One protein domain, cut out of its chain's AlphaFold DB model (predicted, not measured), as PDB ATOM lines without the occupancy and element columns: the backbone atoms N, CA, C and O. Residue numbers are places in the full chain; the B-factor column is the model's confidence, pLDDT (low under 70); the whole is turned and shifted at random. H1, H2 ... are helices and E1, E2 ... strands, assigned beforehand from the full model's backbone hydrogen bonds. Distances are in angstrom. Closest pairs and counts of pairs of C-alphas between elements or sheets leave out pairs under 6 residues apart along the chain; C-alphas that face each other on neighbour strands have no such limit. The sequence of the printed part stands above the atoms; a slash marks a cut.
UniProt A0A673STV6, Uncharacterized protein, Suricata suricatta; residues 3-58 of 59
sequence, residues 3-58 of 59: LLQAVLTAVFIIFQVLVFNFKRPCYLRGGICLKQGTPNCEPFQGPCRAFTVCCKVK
ATOM      1  N   LEU A   3      18.992  80.694  21.213       88.38
ATOM      2  CA  LEU A   3      18.076  80.341  22.296       88.38
ATOM      3  C   LEU A   3      16.709  79.877  21.769       88.38
ATOM      4  O   LEU A   3      16.230  78.821  22.155       88.38
ATOM      5  N   LEU A   4      16.121  80.624  20.828       92.25
ATOM      6  CA  LEU A   4      14.825  80.287  20.233       92.25
ATOM      7  C   LEU A   4      14.868  78.927  19.523       92.25
ATOM      8  O   LEU A   4      13.956  78.119  19.660       92.25
ATOM      9  N   GLN A   5      15.960  78.656  18.807       88.12
ATOM     10  CA  GLN A   5      16.157  77.391  18.110       88.12
ATOM     11  C   GLN A   5      16.324  76.218  19.085       88.12
ATOM     12  O   GLN A   5      15.731  75.161  18.874       88.12
ATOM     13  N   ALA A   6      17.060  76.408  20.184       91.25
ATOM     14  CA  ALA A   6      17.177  75.400  21.236       91.25
ATOM     15  C   ALA A   6      15.818  75.096  21.893       91.25
ATOM     16  O   ALA A   6      15.468  73.929  22.061       91.25
ATOM     17  N   VAL A   7      15.020  76.132  22.183       94.81
ATOM     18  CA  VAL A   7      13.673  75.984  22.759       94.81
ATOM     19  C   VAL A   7      12.745  75.219  21.811       94.81
ATOM     20  O   VAL A   7      12.122  74.247  22.228       94.81
ATOM     21  N   LEU A   8      12.698  75.591  20.529       94.31
ATOM     22  CA  LEU A   8      11.892  74.890  19.519       94.31
ATOM     23  C   LEU A   8      12.276  73.412  19.392       94.31
ATOM     24  O   LEU A   8      11.404  72.548  19.320       94.31
ATOM     25  N   THR A   9      13.577  73.115  19.408       91.94
ATOM     26  CA  THR A   9      14.076  71.737  19.298       91.94
ATOM     27  C   THR A   9      13.676  70.908  20.519       91.94
ATOM     28  O   THR A   9      13.198  69.785  20.370       91.94
ATOM     29  N   ALA A  10      13.802  71.469  21.725       93.25
ATOM     30  CA  ALA A  10      13.392  70.798  22.956       93.25
ATOM     31  C   ALA A  10      11.882  70.509  22.975       93.25
ATOM     32  O   ALA A  10      11.474  69.387  23.271       93.25
ATOM     33  N   VAL A  11      11.054  71.488  22.592       94.50
ATOM     34  CA  VAL A  11       9.594  71.318  22.495       94.50
ATOM     35  C   VAL A  11       9.234  70.223  21.489       94.50
ATOM     36  O   VAL A  11       8.397  69.370  21.786       94.50
ATOM     37  N   PHE A  12       9.894  70.195  20.328       89.56
ATOM     38  CA  PHE A  12       9.657  69.172  19.314       89.56
ATOM     39  C   PHE A  12      10.013  67.766  19.817       89.56
ATOM     40  O   PHE A  12       9.226  66.841  19.637       89.56
ATOM     41  N   ILE A  13      11.148  67.599  20.504       87.50
ATOM     42  CA  ILE A  13      11.546  66.307  21.087       87.50
ATOM     43  C   ILE A  13      10.530  65.844  22.139       87.50
ATOM     44  O   ILE A  13      10.113  64.688  22.114       87.50
ATOM     45  N   ILE A  14      10.086  66.738  23.029       86.50
ATOM     46  CA  ILE A  14       9.076  66.407  24.046       86.50
ATOM     47  C   ILE A  14       7.769  65.967  23.377       86.50
ATOM     48  O   ILE A  14       7.201  64.943  23.755       86.50
ATOM     49  N   PHE A  15       7.321  66.693  22.352       85.19
ATOM     50  CA  PHE A  15       6.118  66.352  21.597       85.19
ATOM     51  C   PHE A  15       6.234  64.982  20.913       85.19
ATOM     52  O   PHE A  15       5.318  64.167  21.002       85.19
ATOM     53  N   GLN A  16       7.380  64.692  20.294       79.69
ATOM     54  CA  GLN A  16       7.665  63.393  19.683       79.69
ATOM     55  C   GLN A  16       7.594  62.268  20.720       79.69
ATOM     56  O   GLN A  16       6.910  61.276  20.496       79.69
ATOM     57  N   VAL A  17       8.219  62.426  21.888       77.25
ATOM     58  CA  VAL A  17       8.157  61.412  22.953       77.25
ATOM     59  C   VAL A  17       6.723  61.213  23.449       77.25
ATOM     60  O   VAL A  17       6.302  60.077  23.667       77.25
ATOM     61  N   LEU A  18       5.944  62.286  23.592       76.94
ATOM     62  CA  LEU A  18       4.561  62.197  24.057       76.94
ATOM     63  C   LEU A  18       3.653  61.472  23.046       76.94
ATOM     64  O   LEU A  18       2.839  60.637  23.436       76.94
ATOM     65  N   VAL A  19       3.815  61.759  21.751       71.75
ATOM     66  CA  VAL A  19       2.979  61.211  20.667       71.75
ATOM     67  C   VAL A  19       3.419  59.804  20.252       71.75
ATOM     68  O   VAL A  19       2.581  58.940  19.994       71.75
ATOM     69  N   PHE A  20       4.725  59.535  20.231       63.88
ATOM     70  CA  PHE A  20       5.290  58.241  19.836       63.88
ATOM     71  C   PHE A  20       5.436  57.249  20.990       63.88
ATOM     72  O   PHE A  20       6.045  56.193  20.812       63.88
ATOM     73  N   ASN A  21       4.774  57.477  22.130       63.41
ATOM     74  CA  ASN A  21       4.517  56.437  23.137       63.41
ATOM     75  C   ASN A  21       3.529  55.357  22.629       63.41
ATOM     76  O   ASN A  21       2.705  54.810  23.368       63.41
ATOM     77  N   PHE A  22       3.623  54.999  21.347       66.75
ATOM     78  CA  PHE A  22       3.027  53.806  20.787       66.75
ATOM     79  C   PHE A  22       3.671  52.604  21.469       66.75
ATOM     80  O   PHE A  22       4.762  52.150  21.115       66.75
ATOM     81  N   LYS A  23       2.979  52.064  22.477       71.12
ATOM     82  CA  LYS A  23       3.291  50.741  23.014       71.12
ATOM     83  C   LYS A  23       3.452  49.786  21.824       71.12
ATOM     84  O   LYS A  23       2.562  49.703  20.978       71.12
ATOM     85  N   ARG A  24       4.588  49.076  21.749       79.69
ATOM     86  CA  ARG A  24       4.839  48.101  20.674       79.69
ATOM     87  C   ARG A  24       3.644  47.149  20.549       79.69
ATOM     88  O   ARG A  24       3.313  46.540  21.568       79.69
ATOM     89  N   PRO A  25       3.056  46.972  19.355       81.38
ATOM     90  CA  PRO A  25       1.927  46.075  19.152       81.38
ATOM     91  C   PRO A  25       2.254  44.625  19.516       81.38
ATOM     92  O   PRO A  25       3.398  44.184  19.398       81.38
ATOM     93  N   CYS A  26       1.225  43.891  19.946       87.75
ATOM     94  CA  CYS A  26       1.318  42.512  20.440       87.75
ATOM     95  C   CYS A  26       2.114  41.567  19.517       87.75
ATOM     96  O   CYS A  26       2.962  40.809  19.988       87.75
ATOM     97  N   TYR A  27       1.904  41.664  18.199       82.50
ATOM     98  CA  TYR A  27       2.570  40.807  17.214       82.50
ATOM     99  C   TYR A  27       4.090  41.014  17.146       82.50
ATOM    100  O   TYR A  27       4.832  40.062  16.932       82.50
ATOM    101  N   LEU A  28       4.585  42.225  17.434       84.19
ATOM    102  CA  LEU A  28       6.028  42.505  17.514       84.19
ATOM    103  C   LEU A  28       6.669  42.017  18.821       84.19
ATOM    104  O   LEU A  28       7.881  42.155  18.993       84.19
ATOM    105  N   ARG A  29       5.868  41.509  19.765       84.50
ATOM    106  CA  ARG A  29       6.322  40.927  21.038       84.50
ATOM    107  C   ARG A  29       6.225  39.396  21.055       84.50
ATOM    108  O   ARG A  29       6.481  38.797  22.094       84.50
ATOM    109  N   GLY A  30       5.849  38.769  19.938       85.12
ATOM    110  CA  GLY A  30       5.666  37.317  19.847       85.12
ATOM    111  C   GLY A  30       4.309  36.816  20.354       85.12
ATOM    112  O   GLY A  30       4.180  35.636  20.668       85.12
ATOM    113  N   GLY A  31       3.317  37.705  20.466       89.75
ATOM    114  CA  GLY A  31       1.915  37.337  20.669       89.75
ATOM    115  C   GLY A  31       1.092  37.465  19.383       89.75
ATOM    116  O   GLY A  31       1.598  37.839  18.329       89.75
ATOM    117  N   ILE A  32      -0.204  37.202  19.477       89.50
ATOM    118  CA  ILE A  32      -1.192  37.374  18.410       89.50
ATOM    119  C   ILE A  32      -2.420  38.097  18.971       89.50
ATOM    120  O   ILE A  32      -2.816  37.872  20.112       89.50
ATOM    121  N   CYS A  33      -3.020  38.991  18.184       89.19
ATOM    122  CA  CYS A  33      -4.276  39.635  18.563       89.19
ATOM    123  C   CYS A  33      -5.451  38.739  18.169       89.19
ATOM    124  O   CYS A  33      -5.676  38.512  16.981       89.19
ATOM    125  N   LEU A  34      -6.206  38.258  19.155       88.44
ATOM    126  CA  LEU A  34      -7.381  37.406  18.954       88.44
ATOM    127  C   LEU A  34      -8.627  38.078  19.526       88.44
ATOM    128  O   LEU A  34      -8.529  38.965  20.373       88.44
ATOM    129  N   LYS A  35      -9.816  37.674  19.072       88.88
ATOM    130  CA  LYS A  35     -11.072  38.175  19.649       88.88
ATOM    131  C   LYS A  35     -11.182  37.763  21.117       88.88
ATOM    132  O   LYS A  35     -10.779  36.660  21.497       88.88
ATOM    133  N   GLN A  36     -11.754  38.639  21.936       83.62
ATOM    134  CA  GLN A  36     -12.078  38.302  23.320       83.62
ATOM    135  C   GLN A  36     -12.983  37.055  23.360       83.62
ATOM    136  O   GLN A  36     -13.932  36.959  22.589       83.62
ATOM    137  N   GLY A  37     -12.656  36.090  24.224       84.62
ATOM    138  CA  GLY A  37     -13.366  34.806  24.306       84.62
ATOM    139  C   GLY A  37     -12.814  33.694  23.407       84.62
ATOM    140  O   GLY A  37     -13.382  32.607  23.387       84.62
ATOM    141  N   THR A  38     -11.708  33.925  22.686       86.12
ATOM    142  CA  THR A  38     -11.036  32.845  21.944       86.12
ATOM    143  C   THR A  38     -10.492  31.796  22.929       86.12
ATOM    144  O   THR A  38      -9.716  32.163  23.819       86.12
ATOM    145  N   PRO A  39     -10.872  30.507  22.807       84.31
ATOM    146  CA  PRO A  39     -10.371  29.452  23.685       84.31
ATOM    147  C   PRO A  39      -8.866  29.235  23.476       84.31
ATOM    148  O   PRO A  39      -8.334  29.512  22.402       84.31
ATOM    149  N   ASN A  40      -8.174  28.732  24.503       82.25
ATOM    150  CA  ASN A  40      -6.719  28.490  24.499       82.25
ATOM    151  C   ASN A  40      -5.841  29.743  24.288       82.25
ATOM    152  O   ASN A  40      -4.678  29.631  23.903       82.25
ATOM    153  N   CYS A  41      -6.370  30.936  24.565       83.94
ATOM    154  CA  CYS A  41      -5.578  32.161  24.641       83.94
ATOM    155  C   CYS A  41      -4.963  32.304  26.039       83.94
ATOM    156  O   CYS A  41      -5.688  32.509  27.016       83.94
ATOM    157  N   GLU A  42      -3.633  32.256  26.141       88.00
ATOM    158  CA  GLU A  42      -2.955  32.742  27.343       88.00
ATOM    159  C   GLU A  42      -2.817  34.269  27.291       88.00
ATOM    160  O   GLU A  42      -2.303  34.793  26.294       88.00
ATOM    161  N   PRO A  43      -3.253  35.001  28.337       83.19
ATOM    162  CA  PRO A  43      -3.142  36.454  28.387       83.19
ATOM    163  C   PRO A  43      -1.689  36.908  28.226       83.19
ATOM    164  O   PRO A  43      -0.808  36.477  28.969       83.19
ATOM    165  N   PHE A  44      -1.435  37.815  27.282       86.62
ATOM    166  CA  PHE A  44      -0.104  38.358  27.024       86.62
ATOM    167  C   PHE A  44      -0.108  39.892  27.044       86.62
ATOM    168  O   PHE A  44      -1.108  40.545  26.746       86.62
ATOM    169  N   GLN A  45       1.022  40.502  27.414       82.50
ATOM    170  CA  GLN A  45       1.127  41.960  27.468       82.50
ATOM    171  C   GLN A  45       1.396  42.561  26.088       82.50
ATOM    172  O   GLN A  45       2.511  42.509  25.561       82.50
ATOM    173  N   GLY A  46       0.408  43.275  25.562       82.62
ATOM    174  CA  GLY A  46       0.586  44.099  24.377       82.62
ATOM    175  C   GLY A  46      -0.703  44.806  23.980       82.62
ATOM    176  O   GLY A  46      -1.791  44.311  24.268       82.62
ATOM    177  N   PRO A  47      -0.607  45.968  23.321       86.00
ATOM    178  CA  PRO A  47      -1.766  46.605  22.739       86.00
ATOM    179  C   PRO A  47      -2.207  45.822  21.497       86.00
ATOM    180  O   PRO A  47      -1.396  45.437  20.645       86.00
ATOM    181  N   CYS A  48      -3.514  45.625  21.415       85.69
ATOM    182  CA  CYS A  48      -4.238  45.139  20.252       85.69
ATOM    183  C   CYS A  48      -5.336  46.156  19.898       85.69
ATOM    184  O   CYS A  48      -5.608  47.079  20.668       85.69
ATOM    185  N   ARG A  49      -5.932  46.037  18.706       80.31
ATOM    186  CA  ARG A  49      -7.043  46.915  18.293       80.31
ATOM    187  C   ARG A  49      -8.292  46.630  19.141       80.31
ATOM    188  O   ARG A  49      -8.364  45.604  19.817       80.31
ATOM    189  N   ALA A  50      -9.274  47.531  19.109       78.75
ATOM    190  CA  ALA A  50     -10.519  47.382  19.867       78.75
ATOM    191  C   ALA A  50     -11.145  45.983  19.680       78.75
ATOM    192  O   ALA A  50     -11.111  45.427  18.582       78.75
ATOM    193  N   PHE A  51     -11.693  45.423  20.764       77.88
ATOM    194  CA  PHE A  51     -12.315  44.086  20.826       77.88
ATOM    195  C   PHE A  51     -11.375  42.891  20.577       77.88
ATOM    196  O   PHE A  51     -11.835  41.755  20.430       77.88
ATOM    197  N   THR A  52     -10.060  43.123  20.565       87.50
ATOM    198  CA  THR A  52      -9.052  42.059  20.502       87.50
ATOM    199  C   THR A  52      -8.119  42.114  21.703       87.50
ATOM    200  O   THR A  52      -7.786  43.184  22.210       87.50
ATOM    201  N   VAL A  53      -7.705  40.942  22.166       89.50
ATOM    202  CA  VAL A  53      -6.784  40.750  23.283       89.50
ATOM    203  C   VAL A  53      -5.462  40.202  22.763       89.50
ATOM    204  O   VAL A  53      -5.424  39.473  21.770       89.50
ATOM    205  N   CYS A  54      -4.371  40.589  23.415       90.56
ATOM    206  CA  CYS A  54      -3.051  40.064  23.110       90.56
ATOM    207  C   CYS A  54      -2.902  38.689  23.763       90.56
ATOM    208  O   CYS A  54      -3.008  38.565  24.983       90.56
ATOM    209  N   CYS A  55      -2.685  37.670  22.940       90.00
ATOM    210  CA  CYS A  55      -2.618  36.275  23.345       90.00
ATOM    211  C   CYS A  55      -1.269  35.671  22.975       90.00
ATOM    212  O   CYS A  55      -0.681  36.035  21.955       90.00
ATOM    213  N   LYS A  56      -0.817  34.686  23.745       86.12
ATOM    214  CA  LYS A  56       0.208  33.739  23.301       86.12
ATOM    215  C   LYS A  56      -0.460  32.391  23.040       86.12
ATOM    216  O   LYS A  56      -1.384  32.015  23.761       86.12
ATOM    217  N   VAL A  57      -0.041  31.698  21.981       70.12
ATOM    218  CA  VAL A  57      -0.481  30.317  21.752       70.12
ATOM    219  C   VAL A  57       0.157  29.476  22.847       70.12
ATOM    220  O   VAL A  57       1.377  29.515  23.006       70.12
ATOM    221  N   LYS A  58      -0.669  28.772  23.619       66.00
ATOM    222  CA  LYS A  58      -0.200  27.841  24.640       66.00
ATOM    223  C   LYS A  58       0.447  26.650  23.924       66.00
ATOM    224  O   LYS A  58      -0.266  25.849  23.323       66.00
TER     225      LYS A  58
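This is residues 3 to 58 of the 59 residues of an uncharacterized protein of Suricata suricatta (UniProt A0A673STV6). A long helix, H1, sticks out as a straight arm from a small head, and that head holds a three-strand antiparallel sheet with the short helix H2 grazing it. The arm is residues 3 to 21, of which 3 to 19 belong to H1; they stand free, while the 37 residues of the body without them span 28 by 20 by 10 A. The printed part has 56 residues, with two named helices and three named strands in the order H1, H2, E1, E2, E3; the sheet runs E1, E3, E2, and the class is mixed, helices and strands. The whole is extended, with a radius of gyration of the C-alphas of 17.6 A and spans of 58 by 19 by 11 A.

H1, residues 3 to 19, is apart from H2, residues 26 to 29, and is not on the sheet of E1, residues 32 to 35, E2, residues 41 to 43, and E3, residues 52 to 57. H2 is on the sheet but only grazes it; its closest C-alphas to E3 are those of Cys 26 and Cys 54, 5.7 A apart, and to E1 those of Cys 26 and Ile 32, 6.1 A apart. E1 and E3 are antiparallel neighbours at 127 degrees between their directions, with N 32 and O 55 at 2.8 A and N 34 and O 53 at 3.0 A, within hydrogen-bond range. E2 and E3 are neighbours: C-alphas 43 and 55 face each other at 5.1 A and C-alphas 42 and 56 at 5.2 A, with N 56 and O 42 at 3.0 A and N 42 and O 56 at 3.3 A, within hydrogen-bond range. The pairing is staggered: E3 pairs with E1 over residues 52 to 55 and with E2 over residues 55 to 57. E1 and E2 are the edge strands and E3 is the inner one. In H1 every O i to N i+4 pair is within hydrogen-bond range; H2 is too short for such a pair.

H1 begins at C-alpha 3, at (18.076, 80.341, 22.296), and ends at C-alpha 19, at (2.979, 61.211, 20.667), a length of 24.4 A. H2 runs from Cys 26 to Arg 29. E1 measures 10.0 A from Ile 32 to Lys 35, and E2 runs from Cys 41 to Pro 43. E3 measures 14.6 A and ends at C-alpha 57, at (-0.481, 30.317, 21.752).

The two C-alphas farthest apart are those of Leu 3 and Pro 39, at 58.3 A. The printed part has no cut. The links H2 to E1 and E1 to E2 are tight, those from H1 to H2 and from E2 to E3 are short, and no link is long. The mean pLDDT of the printed part is 83.8; residues 20 to 22 and residue 58 are under 70.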